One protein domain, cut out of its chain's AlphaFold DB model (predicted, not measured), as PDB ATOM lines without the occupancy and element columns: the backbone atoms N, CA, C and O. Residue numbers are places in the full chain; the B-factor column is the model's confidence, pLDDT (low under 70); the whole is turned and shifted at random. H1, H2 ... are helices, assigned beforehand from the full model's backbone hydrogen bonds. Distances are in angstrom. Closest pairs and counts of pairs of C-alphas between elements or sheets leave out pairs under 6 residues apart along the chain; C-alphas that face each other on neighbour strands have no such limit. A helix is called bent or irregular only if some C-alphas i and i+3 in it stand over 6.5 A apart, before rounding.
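AT A GLANCE: This is residues 558 to 630 and 645 to 700 of the 920 residues of an uncharacterized protein of Aspergillus ibericus CBS 121593 (UniProt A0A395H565). Two groups of mostly crossed helices stand on either side of H5: H2 and H4, with H1 loosely by H2, and H6, H7 and H8. Short H3 packs on H5, and residues 695 to 700 stick out. The printed part has 129 residues with eight named helices, H1 to H8 in order, and no named strand: all helix. It is compact, with a radius of gyration of the C-alphas of 14.3 A, spanning 40 by 37 by 28 A.

HOW THE PARTS SIT: H1, residues 558 to 564, is close to but not clearly touching H2, residues 574 to 586; closest C-alphas, Ser 564 and Gln 579, 7.3 A. Residues 576 to 581 of H2 touch H4, residues 600 to 609, at a steep tilt of 46 degrees; closest C-alphas, Ala 580 and Ala 607, 5.6 A. H3, residues 589 to 592, touches H5, residues 616 to 629; closest C-alphas, Leu 591 and Phe 617, 5.6 A. The hub, H7, residues 669 to 682, touches H5 at 35.5 degrees, only just steep; closest C-alphas, Val 618 and Arg 673, 6.3 A. H6, residues 650 to 662, touches H7; closest C-alphas, Val 656 and Val 676, 6.8 A. H8, residues 684 to 699, touches H6, closest C-alphas Gly 651 and Val 690, 4.6 A, and H7 only at the corner, closest C-alphas Leu 680 and Trp 687, 5.0 A. Every O i to N i+4 pair is within hydrogen-bond range in H1, H2, H4, H6 and H7, 8 of 10 in H5 and 11 of 12 in H8; H3 is too short for one.

IN THESE COORDINATES: C-alpha 558 begins H1 at (115.480, 124.619, 124.275); C-alpha 699 ends H8 at (103.192, 129.249, 121.539). H7 is 20.1 A long, H8 19.4 A. H5 is irregular: C-alphas 624 and 627 are 7.3 A apart.

THE WHOLE: Residues 631 to 644 are not printed; C-alphas 630 and 645 are 18.7 A apart. Mean pLDDT of the printed part is 72.0, with residues 558 to 564 and 680 to 700 among those under 70.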
ATOM      1  N   MET A 558     115.494 123.462 123.360       38.53
ATOM      2  CA  MET A 558     115.480 124.619 124.275       38.53
ATOM      3  C   MET A 558     116.803 124.836 125.026       38.53
ATOM      4  O   MET A 558     117.263 125.973 125.089       38.53
ATOM      5  N   ASP A 559     117.486 123.773 125.461       39.50
ATOM      6  CA  ASP A 559     118.830 123.885 126.066       39.50
ATOM      7  C   ASP A 559     119.861 124.430 125.063       39.50
ATOM      8  O   ASP A 559     120.803 125.145 125.411       39.50
ATOM      9  N   ARG A 560     119.623 124.195 123.764       42.94
ATOM     10  CA  ARG A 560     120.377 124.824 122.677       42.94
ATOM     11  C   ARG A 560     120.155 126.330 122.592       42.94
ATOM     12  O   ARG A 560     121.077 127.009 122.157       42.94
ATOM     13  N   PHE A 561     118.993 126.872 122.962       42.91
ATOM     14  CA  PHE A 561     118.731 128.318 122.911       42.91
ATOM     15  C   PHE A 561     119.432 129.072 124.044       42.91
ATOM     16  O   PHE A 561     120.025 130.115 123.777       42.91
ATOM     17  N   VAL A 562     119.451 128.512 125.258       44.78
ATOM     18  CA  VAL A 562     120.095 129.136 126.429       44.78
ATOM     19  C   VAL A 562     121.609 129.275 126.214       44.78
ATOM     20  O   VAL A 562     122.156 130.359 126.388       44.78
ATOM     21  N   TYR A 563     122.287 128.229 125.719       47.59
ATOM     22  CA  TYR A 563     123.744 128.256 125.503       47.59
ATOM     23  C   TYR A 563     124.194 128.771 124.124       47.59
ATOM     24  O   TYR A 563     125.355 129.147 123.964       47.59
ATOM     25  N   SER A 564     123.321 128.819 123.107       55.81
ATOM     26  CA  SER A 564     123.701 129.401 121.802       55.81
ATOM     27  C   SER A 564     123.721 130.927 121.804       55.81
ATOM     28  O   SER A 564     124.432 131.505 120.979       55.81
ATOM     29  N   GLY A 565     122.993 131.560 122.730       70.00
ATOM     30  CA  GLY A 565     122.887 133.011 122.848       70.00
ATOM     31  C   GLY A 565     124.111 133.713 123.430       70.00
ATOM     32  O   GLY A 565     124.235 134.914 123.228       70.00
ATOM     33  N   PHE A 566     125.033 133.004 124.087       82.31
ATOM     34  CA  PHE A 566     126.252 133.593 124.650       82.31
ATOM     35  C   PHE A 566     127.469 133.319 123.778       82.31
ATOM     36  O   PHE A 566     127.720 132.196 123.344       82.31
ATOM     37  N   ALA A 567     128.257 134.354 123.557       86.81
ATOM     38  CA  ALA A 567     129.537 134.339 122.881       86.81
ATOM     39  C   ALA A 567     130.496 133.272 123.451       86.81
ATOM     40  O   ALA A 567     131.016 133.422 124.552       86.81
ATOM     41  N   ALA A 568     130.773 132.205 122.694       79.50
ATOM     42  CA  ALA A 568     131.665 131.120 123.106       79.50
ATOM     43  C   ALA A 568     132.930 131.045 122.232       79.50
ATOM     44  O   ALA A 568     132.885 131.213 121.009       79.50
ATOM     45  N   GLY A 569     134.067 130.738 122.869       81.62
ATOM     46  CA  GLY A 569     135.391 130.722 122.235       81.62
ATOM     47  C   GLY A 569     135.959 132.120 121.978       81.62
ATOM     48  O   GLY A 569     135.215 133.102 121.996       81.62
ATOM     49  N   ASP A 570     137.267 132.192 121.729       86.81
ATOM     50  CA  ASP A 570     137.979 133.454 121.508       86.81
ATOM     51  C   ASP A 570     137.437 134.215 120.292       86.81
ATOM     52  O   ASP A 570     136.894 133.622 119.349       86.81
ATOM     53  N   ILE A 571     137.597 135.540 120.322       93.25
ATOM     54  CA  ILE A 571     137.243 136.447 119.223       93.25
ATOM     55  C   ILE A 571     137.880 135.934 117.924       93.25
ATOM     56  O   ILE A 571     139.050 135.561 117.900       93.25
ATOM     57  N   MET A 572     137.092 135.876 116.847       86.69
ATOM     58  CA  MET A 572     137.501 135.369 115.522       86.69
ATOM     59  C   MET A 572     137.951 133.890 115.449       86.69
ATOM     60  O   MET A 572     138.375 133.436 114.384       86.69
ATOM     61  N   SER A 573     137.827 133.106 116.526       87.31
ATOM     62  CA  SER A 573     138.153 131.672 116.504       87.31
ATOM     63  C   SER A 573     137.224 130.865 115.584       87.31
ATOM     64  O   SER A 573     136.092 131.257 115.298       87.31
ATOM     65  N   ASP A 574     137.653 129.670 115.165       72.31
ATOM     66  CA  ASP A 574     136.800 128.761 114.379       72.31
ATOM     67  C   ASP A 574     135.515 128.376 115.115       72.31
ATOM     68  O   ASP A 574     134.442 128.304 114.509       72.31
ATOM     69  N   ARG A 575     135.605 128.192 116.439       75.25
ATOM     70  CA  ARG A 575     134.443 127.960 117.305       75.25
ATOM     71  C   ARG A 575     133.465 129.132 117.220       75.25
ATOM     72  O   ARG A 575     132.262 128.902 117.070       75.25
ATOM     73  N   ARG A 576     133.982 130.365 117.245       90.38
ATOM     74  CA  ARG A 576     133.176 131.580 117.134       90.38
ATOM     75  C   ARG A 576     132.534 131.732 115.755       90.38
ATOM     76  O   ARG A 576     131.325 131.946 115.678       90.38
ATOM     77  N   ARG A 577     133.284 131.497 114.675       83.06
ATOM     78  CA  ARG A 577     132.764 131.532 113.295       83.06
ATOM     79  C   ARG A 577     131.618 130.547 113.085       83.06
ATOM     80  O   ARG A 577     130.589 130.892 112.504       83.06
ATOM     81  N   GLN A 578     131.754 129.330 113.612       71.19
ATOM     82  CA  GLN A 578     130.700 128.314 113.555       71.19
ATOM     83  C   GLN A 578     129.471 128.686 114.393       71.19
ATOM     84  O   GLN A 578     128.347 128.323 114.039       71.19
ATOM     85  N   GLN A 579     129.653 129.372 115.523       83.12
ATOM     86  CA  GLN A 579     128.541 129.877 116.326       83.12
ATOM     87  C   GLN A 579     127.799 131.010 115.610       83.12
ATOM     88  O   GLN A 579     126.584 130.913 115.451       83.12
ATOM     89  N   ALA A 580     128.519 132.012 115.097       86.81
ATOM     90  CA  ALA A 580     127.946 133.109 114.318       86.81
ATOM     91  C   ALA A 580     127.168 132.584 113.099       86.81
ATOM     92  O   ALA A 580     126.029 132.982 112.868       86.81
ATOM     93  N   TYR A 581     127.720 131.606 112.368       78.31
ATOM     94  CA  TYR A 581     127.042 130.992 111.219       78.31
ATOM     95  C   TYR A 581     125.758 130.256 111.610       78.31
ATOM     96  O   TYR A 581     124.763 130.288 110.885       78.31
ATOM     97  N   ARG A 582     125.744 129.597 112.773       75.00
ATOM     98  CA  ARG A 582     124.526 128.974 113.303       75.00
ATOM     99  C   ARG A 582     123.476 130.027 113.655       75.00
ATOM    100  O   ARG A 582     122.348 129.896 113.192       75.00
ATOM    101  N   LEU A 583     123.851 131.067 114.400       78.38
ATOM    102  CA  LEU A 583     122.954 132.152 114.811       78.38
ATOM    103  C   LEU A 583     122.362 132.907 113.610       78.38
ATOM    104  O   LEU A 583     121.152 133.114 113.553       78.38
ATOM    105  N   TRP A 584     123.172 133.196 112.592       82.44
ATOM    106  CA  TRP A 584     122.726 133.799 111.332       82.44
ATOM    107  C   TRP A 584     121.617 132.995 110.631       82.44
ATOM    108  O   TRP A 584     120.604 133.539 110.169       82.44
ATOM    109  N   ASN A 585     121.792 131.671 110.573       67.69
ATOM    110  CA  ASN A 585     120.846 130.752 109.938       67.69
ATOM    111  C   ASN A 585     119.544 130.574 110.730       67.69
ATOM    112  O   ASN A 585     118.538 130.154 110.154       67.69
ATOM    113  N   LEU A 586     119.544 130.881 112.031       62.00
ATOM    114  CA  LEU A 586     118.325 130.865 112.841       62.00
ATOM    115  C   LEU A 586     117.397 132.044 112.517       62.00
ATOM    116  O   LEU A 586     116.190 131.890 112.688       62.00
ATOM    117  N   ASN A 587     117.935 133.151 111.986       74.50
ATOM    118  CA  ASN A 587     117.190 134.359 111.611       74.50
ATOM    119  C   ASN A 587     116.297 134.892 112.741       74.50
ATOM    120  O   ASN A 587     115.086 135.043 112.575       74.50
ATOM    121  N   LEU A 588     116.896 135.116 113.909       70.44
ATOM    122  CA  LEU A 588     116.186 135.679 115.052       70.44
ATOM    123  C   LEU A 588     116.183 137.212 114.926       70.44
ATOM    124  O   LEU A 588     117.272 137.789 114.871       70.44
ATOM    125  N   PRO A 589     115.012 137.874 114.849       70.44
ATOM    126  CA  PRO A 589     114.916 139.321 114.629       70.44
ATOM    127  C   PRO A 589     115.724 140.160 115.626       70.44
ATOM    128  O   PRO A 589     116.323 141.165 115.249       70.44
ATOM    129  N   GLU A 590     115.802 139.719 116.878       72.94
ATOM    130  CA  GLU A 590     116.481 140.411 117.974       72.94
ATOM    131  C   GLU A 590     117.993 140.548 117.741       72.94
ATOM    132  O   GLU A 590     118.603 141.527 118.158       72.94
ATOM    133  N   LEU A 591     118.607 139.606 117.018       82.56
ATOM    134  CA  LEU A 591     120.026 139.679 116.660       82.56
ATOM    135  C   LEU A 591     120.300 140.665 115.520       82.56
ATOM    136  O   LEU A 591     121.456 141.006 115.276       82.56
ATOM    137  N   HIS A 592     119.259 141.107 114.814       83.31
ATOM    138  CA  HIS A 592     119.344 141.989 113.650       83.31
ATOM    139  C   HIS A 592     118.879 143.422 113.952       83.31
ATOM    140  O   HIS A 592     118.749 144.233 113.040       83.31
ATOM    141  N   VAL A 593     118.627 143.749 115.227       79.06
ATOM    142  CA  VAL A 593     118.093 145.060 115.631       79.06
ATOM    143  C   VAL A 593     119.074 146.219 115.413       79.06
ATOM    144  O   VAL A 593     118.645 147.324 115.106       79.06
ATOM    145  N   HIS A 594     120.382 145.973 115.540       82.19
ATOM    146  CA  HIS A 594     121.433 146.978 115.320       82.19
ATOM    147  C   HIS A 594     122.068 146.877 113.924       82.19
ATOM    148  O   HIS A 594     122.451 147.893 113.353       82.19
ATOM    149  N   ILE A 595     122.163 145.667 113.359       88.62
ATOM    150  CA  ILE A 595     122.664 145.419 112.002       88.62
ATOM    151  C   ILE A 595     121.615 144.617 111.232       88.62
ATOM    152  O   ILE A 595     121.339 143.458 111.560       88.62
ATOM    153  N   SER A 596     121.067 145.233 110.182       84.00
ATOM    154  CA  SER A 596     120.082 144.607 109.296       84.00
ATOM    155  C   SER A 596     120.617 143.316 108.673       84.00
ATOM    156  O   SER A 596     121.796 143.193 108.342       84.00
ATOM    157  N   ARG A 597     119.715 142.359 108.433       83.69
ATOM    158  CA  ARG A 597     120.013 141.096 107.744       83.69
ATOM    159  C   ARG A 597     120.509 141.292 106.307       83.69
ATOM    160  O   ARG A 597     121.167 140.411 105.764       83.69
ATOM    161  N   GLU A 598     120.213 142.425 105.684       84.25
ATOM    162  CA  GLU A 598     120.750 142.750 104.356       84.25
ATOM    163  C   GLU A 598     122.263 142.989 104.402       84.25
ATOM    164  O   GLU A 598     122.964 142.751 103.422       84.25
ATOM    165  N   ASN A 599     122.786 143.358 105.574       90.75
ATOM    166  CA  ASN A 599     124.185 143.680 105.774       90.75
ATOM    167  C   ASN A 599     124.938 142.526 106.459       90.75
ATOM    168  O   ASN A 599     125.467 142.630 107.567       90.75
ATOM    169  N   ALA A 600     124.933 141.369 105.789       86.88
ATOM    170  CA  ALA A 600     125.467 140.118 106.328       86.88
ATOM    171  C   ALA A 600     126.940 140.215 106.741       86.88
ATOM    172  O   ALA A 600     127.334 139.630 107.746       86.88
ATOM    173  N   HIS A 601     127.746 140.955 105.976       91.62
ATOM    174  CA  HIS A 601     129.170 141.117 106.253       91.62
ATOM    175  C   HIS A 601     129.406 141.748 107.631       91.62
ATOM    176  O   HIS A 601     130.071 141.144 108.473       91.62
ATOM    177  N   ASP A 602     128.776 142.893 107.888       86.38
ATOM    178  CA  ASP A 602     128.907 143.633 109.146       86.38
ATOM    179  C   ASP A 602     128.341 142.840 110.325       86.38
ATOM    180  O   ASP A 602     128.929 142.819 111.406       86.38
ATOM    181  N   TRP A 603     127.252 142.097 110.104       96.12
ATOM    182  CA  TRP A 603     126.677 141.236 111.134       96.12
ATOM    183  C   TRP A 603     127.647 140.124 111.539       96.12
ATOM    184  O   TRP A 603     127.842 139.856 112.724       96.12
ATOM    185  N   PHE A 604     128.290 139.473 110.564       92.94
ATOM    186  CA  PHE A 604     129.289 138.447 110.850       92.94
ATOM    187  C   PHE A 604     130.533 139.034 111.515       92.94
ATOM    188  O   PHE A 604     131.081 138.390 112.411       92.94
ATOM    189  N   LEU A 605     130.975 140.230 111.123       92.44
ATOM    190  CA  LEU A 605     132.078 140.920 111.794       92.44
ATOM    191  C   LEU A 605     131.742 141.200 113.263       92.44
ATOM    192  O   LEU A 605     132.525 140.828 114.137       92.44
ATOM    193  N   TRP A 606     130.555 141.746 113.541       95.50
ATOM    194  CA  TRP A 606     130.060 141.961 114.902       95.50
ATOM    195  C   TRP A 606     129.992 140.652 115.695       95.50
ATOM    196  O   TRP A 606     130.637 140.525 116.734       95.50
ATOM    197  N   ALA A 607     129.294 139.634 115.181       93.69
ATOM    198  CA  ALA A 607     129.096 138.371 115.889       93.69
ATOM    199  C   ALA A 607     130.428 137.655 116.196       93.69
ATOM    200  O   ALA A 607     130.561 136.958 117.206       93.69
ATOM    201  N   ASN A 608     131.451 137.831 115.357       93.69
ATOM    202  CA  ASN A 608     132.776 137.281 115.636       93.69
ATOM    203  C   ASN A 608     133.620 138.125 116.606       93.69
ATOM    204  O   ASN A 608     134.581 137.587 117.161       93.69
ATOM    205  N   ALA A 609     133.256 139.390 116.829       92.62
ATOM    206  CA  ALA A 609     133.935 140.335 117.713       92.62
ATOM    207  C   ALA A 609     133.344 140.417 119.136       92.62
ATOM    208  O   ALA A 609     134.021 140.915 120.036       92.62
ATOM    209  N   VAL A 610     132.124 139.908 119.371       90.44
ATOM    210  CA  VAL A 610     131.498 139.901 120.711       90.44
ATOM    211  C   VAL A 610     132.390 139.169 121.726       90.44
ATOM    212  O   VAL A 610     132.823 138.034 121.487       90.44
ATOM    213  N   ARG A 611     132.652 139.787 122.883       88.38
ATOM    214  CA  ARG A 611     133.526 139.214 123.922       88.38
ATOM    215  C   ARG A 611     132.989 137.868 124.434       88.38
ATOM    216  O   ARG A 611     131.776 137.719 124.560       88.38
ATOM    217  N   PRO A 612     133.851 136.868 124.702       87.56
ATOM    218  CA  PRO A 612     133.414 135.597 125.277       87.56
ATOM    219  C   PRO A 612     132.624 135.805 126.578       87.56
ATOM    220  O   PRO A 612     133.006 136.630 127.400       87.56
ATOM    221  N   GLY A 613     131.528 135.068 126.755       78.38
ATOM    222  CA  GLY A 613     130.623 135.189 127.902       78.38
ATOM    223  C   GLY A 613     129.535 136.258 127.758       78.38
ATOM    224  O   GLY A 613     128.591 136.250 128.536       78.38
ATOM    225  N   THR A 614     129.597 137.139 126.754       82.69
ATOM    226  CA  THR A 614     128.548 138.145 126.508       82.69
ATOM    227  C   THR A 614     127.376 137.554 125.720       82.69
ATOM    228  O   THR A 614     127.572 136.812 124.757       82.69
ATOM    229  N   SER A 615     126.139 137.894 126.086       84.19
ATOM    230  CA  SER A 615     124.963 137.506 125.299       84.19
ATOM    231  C   SER A 615     124.901 138.291 123.985       84.19
ATOM    232  O   SER A 615     124.887 139.519 123.990       84.19
ATOM    233  N   PHE A 616     124.814 137.589 122.853       84.31
ATOM    234  CA  PHE A 616     124.614 138.179 121.527       84.31
ATOM    235  C   PHE A 616     123.338 139.018 121.455       84.31
ATOM    236  O   PHE A 616     123.313 140.042 120.782       84.31
ATOM    237  N   PHE A 617     122.285 138.596 122.155       80.69
ATOM    238  CA  PHE A 617     121.021 139.325 122.196       80.69
ATOM    239  C   PHE A 617     121.171 140.636 122.965       80.69
ATOM    240  O   PHE A 617     120.778 141.686 122.468       80.69
ATOM    241  N   VAL A 618     121.791 140.586 124.148       80.88
ATOM    242  CA  VAL A 618     122.027 141.779 124.972       80.88
ATOM    243  C   VAL A 618     122.940 142.756 124.242       80.88
ATOM    244  O   VAL A 618     122.619 143.936 124.154       80.88
ATOM    245  N   ASP A 619     124.039 142.273 123.662       86.31
ATOM    246  CA  ASP A 619     124.985 143.121 122.938       86.31
ATOM    247  C   ASP A 619     124.332 143.798 121.723       86.31
ATOM    248  O   ASP A 619     124.471 145.008 121.552       86.31
ATOM    249  N   ALA A 620     123.543 143.052 120.941       83.69
ATOM    250  CA  ALA A 620     122.803 143.590 119.802       83.69
ATOM    251  C   ALA A 620     121.814 144.685 120.223       83.69
ATOM    252  O   ALA A 620     121.750 145.743 119.599       83.69
ATOM    253  N   ILE A 621     121.053 144.441 121.290       77.81
ATOM    254  CA  ILE A 621     120.019 145.357 121.776       77.81
ATOM    255  C   ILE A 621     120.646 146.606 122.391       77.81
ATOM    256  O   ILE A 621     120.283 147.717 122.019       77.81
ATOM    257  N   VAL A 622     121.628 146.454 123.282       79.00
ATOM    258  CA  VAL A 622     122.309 147.600 123.900       79.00
ATOM    259  C   VAL A 622     123.058 148.418 122.847       79.00
ATOM    260  O   VAL A 622     123.070 149.644 122.926       79.00
ATOM    261  N   THR A 623     123.640 147.786 121.827       82.25
ATOM    262  CA  THR A 623     124.268 148.505 120.707       82.25
ATOM    263  C   THR A 623     123.240 149.314 119.911       82.25
ATOM    264  O   THR A 623     123.501 150.479 119.625       82.25
ATOM    265  N   ALA A 624     122.051 148.764 119.636       78.94
ATOM    266  CA  ALA A 624     120.962 149.522 119.007       78.94
ATOM    267  C   ALA A 624     120.465 150.693 119.877       78.94
ATOM    268  O   ALA A 624     120.096 151.735 119.344       78.94
ATOM    269  N   LEU A 625     120.473 150.535 121.205       71.94
ATOM    270  CA  LEU A 625     120.012 151.550 122.161       71.94
ATOM    271  C   LEU A 625     121.085 152.582 122.546       71.94
ATOM    272  O   LEU A 625     120.758 153.628 123.103       71.94
ATOM    273  N   SER A 626     122.360 152.316 122.250       71.81
ATOM    274  CA  SER A 626     123.499 153.152 122.658       71.81
ATOM    275  C   SER A 626     123.359 154.642 122.290       71.81
ATOM    276  O   SER A 626     123.680 155.457 123.154       71.81
ATOM    277  N   PRO A 627     122.823 155.040 121.111       66.12
ATOM    278  CA  PRO A 627     122.605 156.454 120.778       66.12
ATOM    279  C   PRO A 627     121.691 157.194 121.769       66.12
ATOM    280  O   PRO A 627     121.887 158.381 122.016       66.12
ATOM    281  N   SER A 628     120.718 156.494 122.362       60.59
ATOM    282  CA  SER A 628     119.779 157.037 123.353       60.59
ATOM    283  C   SER A 628     120.352 157.045 124.772       60.59
ATOM    284  O   SER A 628     119.941 157.857 125.592       60.59
ATOM    285  N   ILE A 629     121.313 156.163 125.061       61.62
ATOM    286  CA  ILE A 629     121.957 156.040 126.379       61.62
ATOM    287  C   ILE A 629     123.054 157.104 126.557       61.62
ATOM    288  O   ILE A 629     123.258 157.604 127.657       61.62
ATOM    289  N   THR A 630     123.750 157.488 125.480       56.66
ATOM    290  CA  THR A 630     124.852 158.471 125.524       56.66
ATOM    291  C   THR A 630     124.421 159.917 125.252       56.66
ATOM    292  O   THR A 630     125.266 160.811 125.207       56.66
ATOM    293  N   SER A 645     110.055 150.271 118.658       48.19
ATOM    294  CA  SER A 645     110.514 149.362 117.628       48.19
ATOM    295  C   SER A 645     109.787 148.037 117.842       48.19
ATOM    296  O   SER A 645     109.990 147.406 118.880       48.19
ATOM    297  N   PRO A 646     108.980 147.560 116.877       50.78
ATOM    298  CA  PRO A 646     108.205 146.320 117.007       50.78
ATOM    299  C   PRO A 646     109.077 145.057 117.171       50.78
ATOM    300  O   PRO A 646     108.565 143.953 117.373       50.78
ATOM    301  N   VAL A 647     110.402 145.197 117.064       49.28
ATOM    302  CA  VAL A 647     111.369 144.098 117.049       49.28
ATOM    303  C   VAL A 647     111.873 143.739 118.451       49.28
ATOM    304  O   VAL A 647     112.118 142.561 118.712       49.28
ATOM    305  N   LEU A 648     111.971 144.700 119.375       54.38
ATOM    306  CA  LEU A 648     112.494 144.457 120.724       54.38
ATOM    307  C   LEU A 648     111.448 143.739 121.594       54.38
ATOM    308  O   LEU A 648     110.257 144.012 121.493       54.38
ATOM    309  N   SER A 649     111.870 142.775 122.417       58.84
ATOM    310  CA  SER A 649     110.981 142.177 123.417       58.84
ATOM    311  C   SER A 649     110.845 143.132 124.602       58.84
ATOM    312  O   SER A 649     111.866 143.464 125.216       58.84
ATOM    313  N   ASP A 650     109.616 143.493 124.962       64.25
ATOM    314  CA  ASP A 650     109.291 144.381 126.091       64.25
ATOM    315  C   ASP A 650     110.018 143.980 127.391       64.25
ATOM    316  O   ASP A 650     110.456 144.837 128.152       64.25
ATOM    317  N   GLY A 651     110.257 142.678 127.602       69.38
ATOM    318  CA  GLY A 651     110.983 142.151 128.764       69.38
ATOM    319  C   GLY A 651     112.454 142.582 128.869       69.38
ATOM    320  O   GLY A 651     112.912 142.892 129.964       69.38
ATOM    321  N   ILE A 652     113.206 142.659 127.761       67.88
ATOM    322  CA  ILE A 652     114.619 143.103 127.801       67.88
ATOM    323  C   ILE A 652     114.693 144.612 128.027       67.88
ATOM    324  O   ILE A 652     115.530 145.069 128.799       67.88
ATOM    325  N   GLN A 653     113.811 145.387 127.390       70.06
ATOM    326  CA  GLN A 653     113.737 146.830 127.628       70.06
ATOM    327  C   GLN A 653     113.359 147.132 129.080       70.06
ATOM    328  O   GLN A 653     113.996 147.972 129.706       70.06
ATOM    329  N   ALA A 654     112.387 146.407 129.636       73.50
ATOM    330  CA  ALA A 654     111.993 146.532 131.034       73.50
ATOM    331  C   ALA A 654     113.115 146.117 132.000       73.50
ATOM    332  O   ALA A 654     113.313 146.785 133.012       73.50
ATOM    333  N   LEU A 655     113.891 145.075 131.677       77.38
ATOM    334  CA  LEU A 655     115.056 144.672 132.468       77.38
ATOM    335  C   LEU A 655     116.156 145.746 132.447       77.38
ATOM    336  O   LEU A 655     116.661 146.134 133.497       77.38
ATOM    337  N   VAL A 656     116.481 146.278 131.264       75.44
ATOM    338  CA  VAL A 656     117.454 147.371 131.105       75.44
ATOM    339  C   VAL A 656     116.981 148.631 131.836       75.44
ATOM    340  O   VAL A 656     117.761 149.242 132.563       75.44
ATOM    341  N   ALA A 657     115.706 149.001 131.705       75.44
ATOM    342  CA  ALA A 657     115.119 150.139 132.408       75.44
ATOM    343  C   ALA A 657     115.122 149.938 133.932       75.44
ATOM    344  O   ALA A 657     115.430 150.873 134.665       75.44
ATOM    345  N   GLY A 658     114.838 148.724 134.413       79.00
ATOM    346  CA  GLY A 658     114.898 148.374 135.831       79.00
ATOM    347  C   GLY A 658     116.304 148.518 136.413       79.00
ATOM    348  O   GLY A 658     116.465 149.122 137.470       79.00
ATOM    349  N   ILE A 659     117.325 148.043 135.695       77.06
ATOM    350  CA  ILE A 659     118.734 148.183 136.099       77.06
ATOM    351  C   ILE A 659     119.154 149.663 136.116       77.06
ATOM    352  O   ILE A 659     119.761 150.122 137.084       77.06
ATOM    353  N   LEU A 660     118.762 150.437 135.098       76.12
ATOM    354  CA  LEU A 660     119.026 151.880 135.035       76.12
ATOM    355  C   LEU A 660     118.301 152.672 136.138       76.12
ATOM    356  O   LEU A 660     118.834 153.668 136.611       76.12
ATOM    357  N   LEU A 661     117.110 152.240 136.567       76.06
ATOM    358  CA  LEU A 661     116.355 152.869 137.659       76.06
ATOM    359  C   LEU A 661     116.928 152.541 139.044       76.06
ATOM    360  O   LEU A 661     116.849 153.367 139.949       76.06
ATOM    361  N   GLN A 662     117.490 151.345 139.233       76.31
ATOM    362  CA  GLN A 662     118.084 150.939 140.513       76.31
ATOM    363  C   GLN A 662     119.434 151.618 140.781       76.31
ATOM    364  O   GLN A 662     119.813 151.820 141.937       76.31
ATOM    365  N   ARG A 663     120.162 151.999 139.728       72.81
ATOM    366  CA  ARG A 663     121.442 152.707 139.820       72.81
ATOM    367  C   ARG A 663     121.206 154.197 139.577       72.81
ATOM    368  O   ARG A 663     121.104 154.633 138.442       72.81
ATOM    369  N   ASN A 664     121.186 155.000 140.642       56.47
ATOM    370  CA  ASN A 664     121.003 156.467 140.609       56.47
ATOM    371  C   ASN A 664     122.140 157.265 139.903       56.47
ATOM    372  O   ASN A 664     122.372 158.431 140.221       56.47
ATOM    373  N   GLY A 665     122.873 156.671 138.957       61.03
ATOM    374  CA  GLY A 665     123.949 157.299 138.189       61.03
ATOM    375  C   GLY A 665     124.013 156.744 136.766       61.03
ATOM    376  O   GLY A 665     123.648 155.597 136.527       61.03
ATOM    377  N   GLY A 666     124.459 157.566 135.811       67.12
ATOM    378  CA  GLY A 666     124.559 157.168 134.405       67.12
ATOM    379  C   GLY A 666     125.526 155.999 134.224       67.12
ATOM    380  O   GLY A 666     126.731 156.174 134.384       67.12
ATOM    381  N   LEU A 667     124.996 154.822 133.899       75.19
ATOM    382  CA  LEU A 667     125.797 153.658 133.533       75.19
ATOM    383  C   LEU A 667     126.306 153.809 132.099       75.19
ATOM    384  O   LEU A 667     125.576 154.226 131.196       75.19
ATOM    385  N   SER A 668     127.554 153.417 131.870       79.94
ATOM    386  CA  SER A 668     128.069 153.244 130.517       79.94
ATOM    387  C   SER A 668     127.362 152.079 129.815       79.94
ATOM    388  O   SER A 668     126.887 151.125 130.435       79.94
ATOM    389  N   SER A 669     127.341 152.099 128.481       75.25
ATOM    390  CA  SER A 669     126.769 151.001 127.688       75.25
ATOM    391  C   SER A 669     127.486 149.661 127.904       75.25
ATOM    392  O   SER A 669     126.907 148.615 127.619       75.25
ATOM    393  N   ALA A 670     128.726 149.670 128.402       75.12
ATOM    394  CA  ALA A 670     129.465 148.466 128.768       75.12
ATOM    395  C   ALA A 670     128.972 147.876 130.099       75.12
ATOM    396  O   ALA A 670     128.738 146.672 130.168       75.12
ATOM    397  N   GLU A 671     128.744 148.716 131.112       78.75
ATOM    398  CA  GLU A 671     128.238 148.287 132.425       78.75
ATOM    399  C   GLU A 671     126.818 147.724 132.319       78.75
ATOM    400  O   GLU A 671     126.536 146.661 132.864       78.75
ATOM    401  N   VAL A 672     125.953 148.354 131.513       79.38
ATOM    402  CA  VAL A 672     124.601 147.831 131.246       79.38
ATOM    403  C   VAL A 672     124.659 146.448 130.588       79.38
ATOM    404  O   VAL A 672     123.891 145.560 130.958       79.38
ATOM    405  N   ARG A 673     125.570 146.224 129.625       78.50
ATOM    406  CA  ARG A 673     125.730 144.898 128.996       78.50
ATOM    407  C   ARG A 673     126.139 143.853 130.018       78.50
ATOM    408  O   ARG A 673     125.611 142.746 129.971       78.50
ATOM    409  N   GLU A 674     127.085 144.181 130.888       78.75
ATOM    410  CA  GLU A 674     127.617 143.252 131.880       78.75
ATOM    411  C   GLU A 674     126.562 142.883 132.927       78.75
ATOM    412  O   GLU A 674     126.337 141.698 133.155       78.75
ATOM    413  N   GLU A 675     125.838 143.863 133.471       81.00
ATOM    414  CA  GLU A 675     124.829 143.654 134.519       81.00
ATOM    415  C   GLU A 675     123.601 142.893 133.984       81.00
ATOM    416  O   GLU A 675     123.163 141.917 134.590       81.00
ATOM    417  N   VAL A 676     123.114 143.227 132.780       77.56
ATOM    418  CA  VAL A 676     122.021 142.483 132.123       77.56
ATOM    419  C   VAL A 676     122.457 141.061 131.756       77.56
ATOM    420  O   VAL A 676     121.691 140.110 131.911       77.56
ATOM    421  N   THR A 677     123.686 140.892 131.256       75.38
ATOM    422  CA  THR A 677     124.228 139.564 130.924       75.38
ATOM    423  C   THR A 677     124.377 138.717 132.185       75.38
ATOM    424  O   THR A 677     124.030 137.537 132.151       75.38
ATOM    425  N   ALA A 678     124.854 139.302 133.285       74.94
ATOM    426  CA  ALA A 678     124.991 138.627 134.567       74.94
ATOM    427  C   ALA A 678     123.628 138.183 135.108       74.94
ATOM    428  O   ALA A 678     123.474 137.002 135.403       74.94
ATOM    429  N   GLU A 679     122.631 139.073 135.132       76.31
ATOM    430  CA  GLU A 679     121.280 138.766 135.623       76.31
ATOM    431  C   GLU A 679     120.604 137.667 134.791       76.31
ATOM    432  O   GLU A 679     120.053 136.714 135.333       76.31
ATOM    433  N   LEU A 680     120.721 137.717 133.458       66.31
ATOM    434  CA  LEU A 680     120.193 136.662 132.584       66.31
ATOM    435  C   LEU A 680     120.936 135.326 132.722       66.31
ATOM    436  O   LEU A 680     120.383 134.287 132.364       66.31
ATOM    437  N   SER A 681     122.186 135.344 133.188       59.50
ATOM    438  CA  SER A 681     122.995 134.135 133.380       59.50
ATOM    439  C   SER A 681     122.781 133.499 134.754       59.50
ATOM    440  O   SER A 681     122.910 132.284 134.883       59.50
ATOM    441  N   SER A 682     122.489 134.303 135.778       62.69
ATOM    442  CA  SER A 682     122.329 133.859 137.167       62.69
ATOM    443  C   SER A 682     120.872 133.588 137.549       62.69
ATOM    444  O   SER A 682     120.619 132.747 138.411       62.69
ATOM    445  N   ASN A 683     119.916 134.266 136.908       64.81
ATOM    446  CA  ASN A 683     118.511 134.242 137.283       64.81
ATOM    447  C   ASN A 683     117.655 133.605 136.180       64.81
ATOM    448  O   ASN A 683     117.198 134.257 135.236       64.81
ATOM    449  N   LEU A 684     117.436 132.293 136.316       56.28
ATOM    450  CA  LEU A 684     116.659 131.509 135.357       56.28
ATOM    451  C   LEU A 684     115.215 132.016 135.236       56.28
ATOM    452  O   LEU A 684     114.656 131.941 134.146       56.28
ATOM    453  N   ASP A 685     114.632 132.562 136.305       58.72
ATOM    454  CA  ASP A 685     113.269 133.097 136.290       58.72
ATOM    455  C   ASP A 685     113.186 134.419 135.525       58.72
ATOM    456  O   ASP A 685     112.219 134.637 134.803       58.72
ATOM    457  N   VAL A 686     114.211 135.277 135.603       63.44
ATOM    458  CA  VAL A 686     114.306 136.499 134.782       63.44
ATOM    459  C   VAL A 686     114.582 136.148 133.324       63.44
ATOM    460  O   VAL A 686     113.931 136.695 132.436       63.44
ATOM    461  N   TRP A 687     115.476 135.189 133.059       62.56
ATOM    462  CA  TRP A 687     115.702 134.666 131.708       62.56
ATOM    463  C   TRP A 687     114.410 134.103 131.114       62.56
ATOM    464  O   TRP A 687     114.017 134.444 129.995       62.56
ATOM    465  N   GLN A 688     113.710 133.275 131.891       58.47
ATOM    466  CA  GLN A 688     112.414 132.751 131.515       58.47
ATOM    467  C   GLN A 688     111.428 133.891 131.345       58.47
ATOM    468  O   GLN A 688     110.816 133.949 130.310       58.47
ATOM    469  N   TRP A 689     111.287 134.852 132.241       64.94
ATOM    470  CA  TRP A 689     110.339 135.955 132.074       64.94
ATOM    471  C   TRP A 689     110.591 136.769 130.791       64.94
ATOM    472  O   TRP A 689     109.663 136.979 130.000       64.94
ATOM    473  N   VAL A 690     111.853 137.117 130.524       61.56
ATOM    474  CA  VAL A 690     112.297 137.824 129.316       61.56
ATOM    475  C   VAL A 690     111.950 137.052 128.037       61.56
ATOM    476  O   VAL A 690     111.508 137.647 127.052       61.56
ATOM    477  N   HIS A 691     112.119 135.727 128.039       56.38
ATOM    478  CA  HIS A 691     111.943 134.898 126.842       56.38
ATOM    479  C   HIS A 691     110.578 134.180 126.764       56.38
ATOM    480  O   HIS A 691     110.079 133.926 125.672       56.38
ATOM    481  N   VAL A 692     109.921 133.904 127.889       47.47
ATOM    482  CA  VAL A 692     108.657 133.163 128.069       47.47
ATOM    483  C   VAL A 692     107.454 134.055 127.848       47.47
ATOM    484  O   VAL A 692     106.495 133.554 127.284       47.47
ATOM    485  N   ALA A 693     107.477 135.353 128.168       47.22
ATOM    486  CA  ALA A 693     106.357 136.229 127.799       47.22
ATOM    487  C   ALA A 693     106.132 136.213 126.271       47.22
ATOM    488  O   ALA A 693     105.014 136.001 125.801       47.22
ATOM    489  N   ARG A 694     107.219 136.254 125.484       48.59
ATOM    490  CA  ARG A 694     107.148 136.084 124.025       48.59
ATOM    491  C   ARG A 694     107.069 134.635 123.561       48.59
ATOM    492  O   ARG A 694     106.423 134.400 122.549       48.59
ATOM    493  N   MET A 695     107.664 133.647 124.239       41.34
ATOM    494  CA  MET A 695     107.454 132.241 123.860       41.34
ATOM    495  C   MET A 695     106.024 131.790 124.153       41.34
ATOM    496  O   MET A 695     105.494 131.031 123.364       41.34
ATOM    497  N   ALA A 696     105.355 132.279 125.194       40.59
ATOM    498  CA  ALA A 696     103.942 132.030 125.465       40.59
ATOM    499  C   ALA A 696     103.042 132.731 124.434       40.59
ATOM    500  O   ALA A 696     102.108 132.110 123.930       40.59
ATOM    501  N   GLU A 697     103.376 133.955 124.004       40.94
ATOM    502  CA  GLU A 697     102.716 134.599 122.856       40.94
ATOM    503  C   GLU A 697     103.031 133.922 121.509       40.94
ATOM    504  O   GLU A 697     102.185 133.888 120.614       40.94
ATOM    505  N   ALA A 698     104.224 133.344 121.346       40.41
ATOM    506  CA  ALA A 698     104.631 132.598 120.158       40.41
ATOM    507  C   ALA A 698     104.083 131.161 120.148       40.41
ATOM    508  O   ALA A 698     103.925 130.599 119.070       40.41
ATOM    509  N   ILE A 699     103.790 130.581 121.318       42.22
ATOM    510  CA  ILE A 699     103.192 129.249 121.539       42.22
ATOM    511  C   ILE A 699     101.661 129.339 121.644       42.22
ATOM    512  O   ILE A 699     100.997 128.300 121.653       42.22
ATOM    513  N   SER A 700     101.069 130.542 121.606       39.50
ATOM    514  CA  SER A 700      99.667 130.669 121.205       39.50
ATOM    515  C   SER A 700      99.487 129.887 119.894       39.50
ATOM    516  O   SER A 700     100.296 130.068 118.974       39.50
TER     517      SER A 700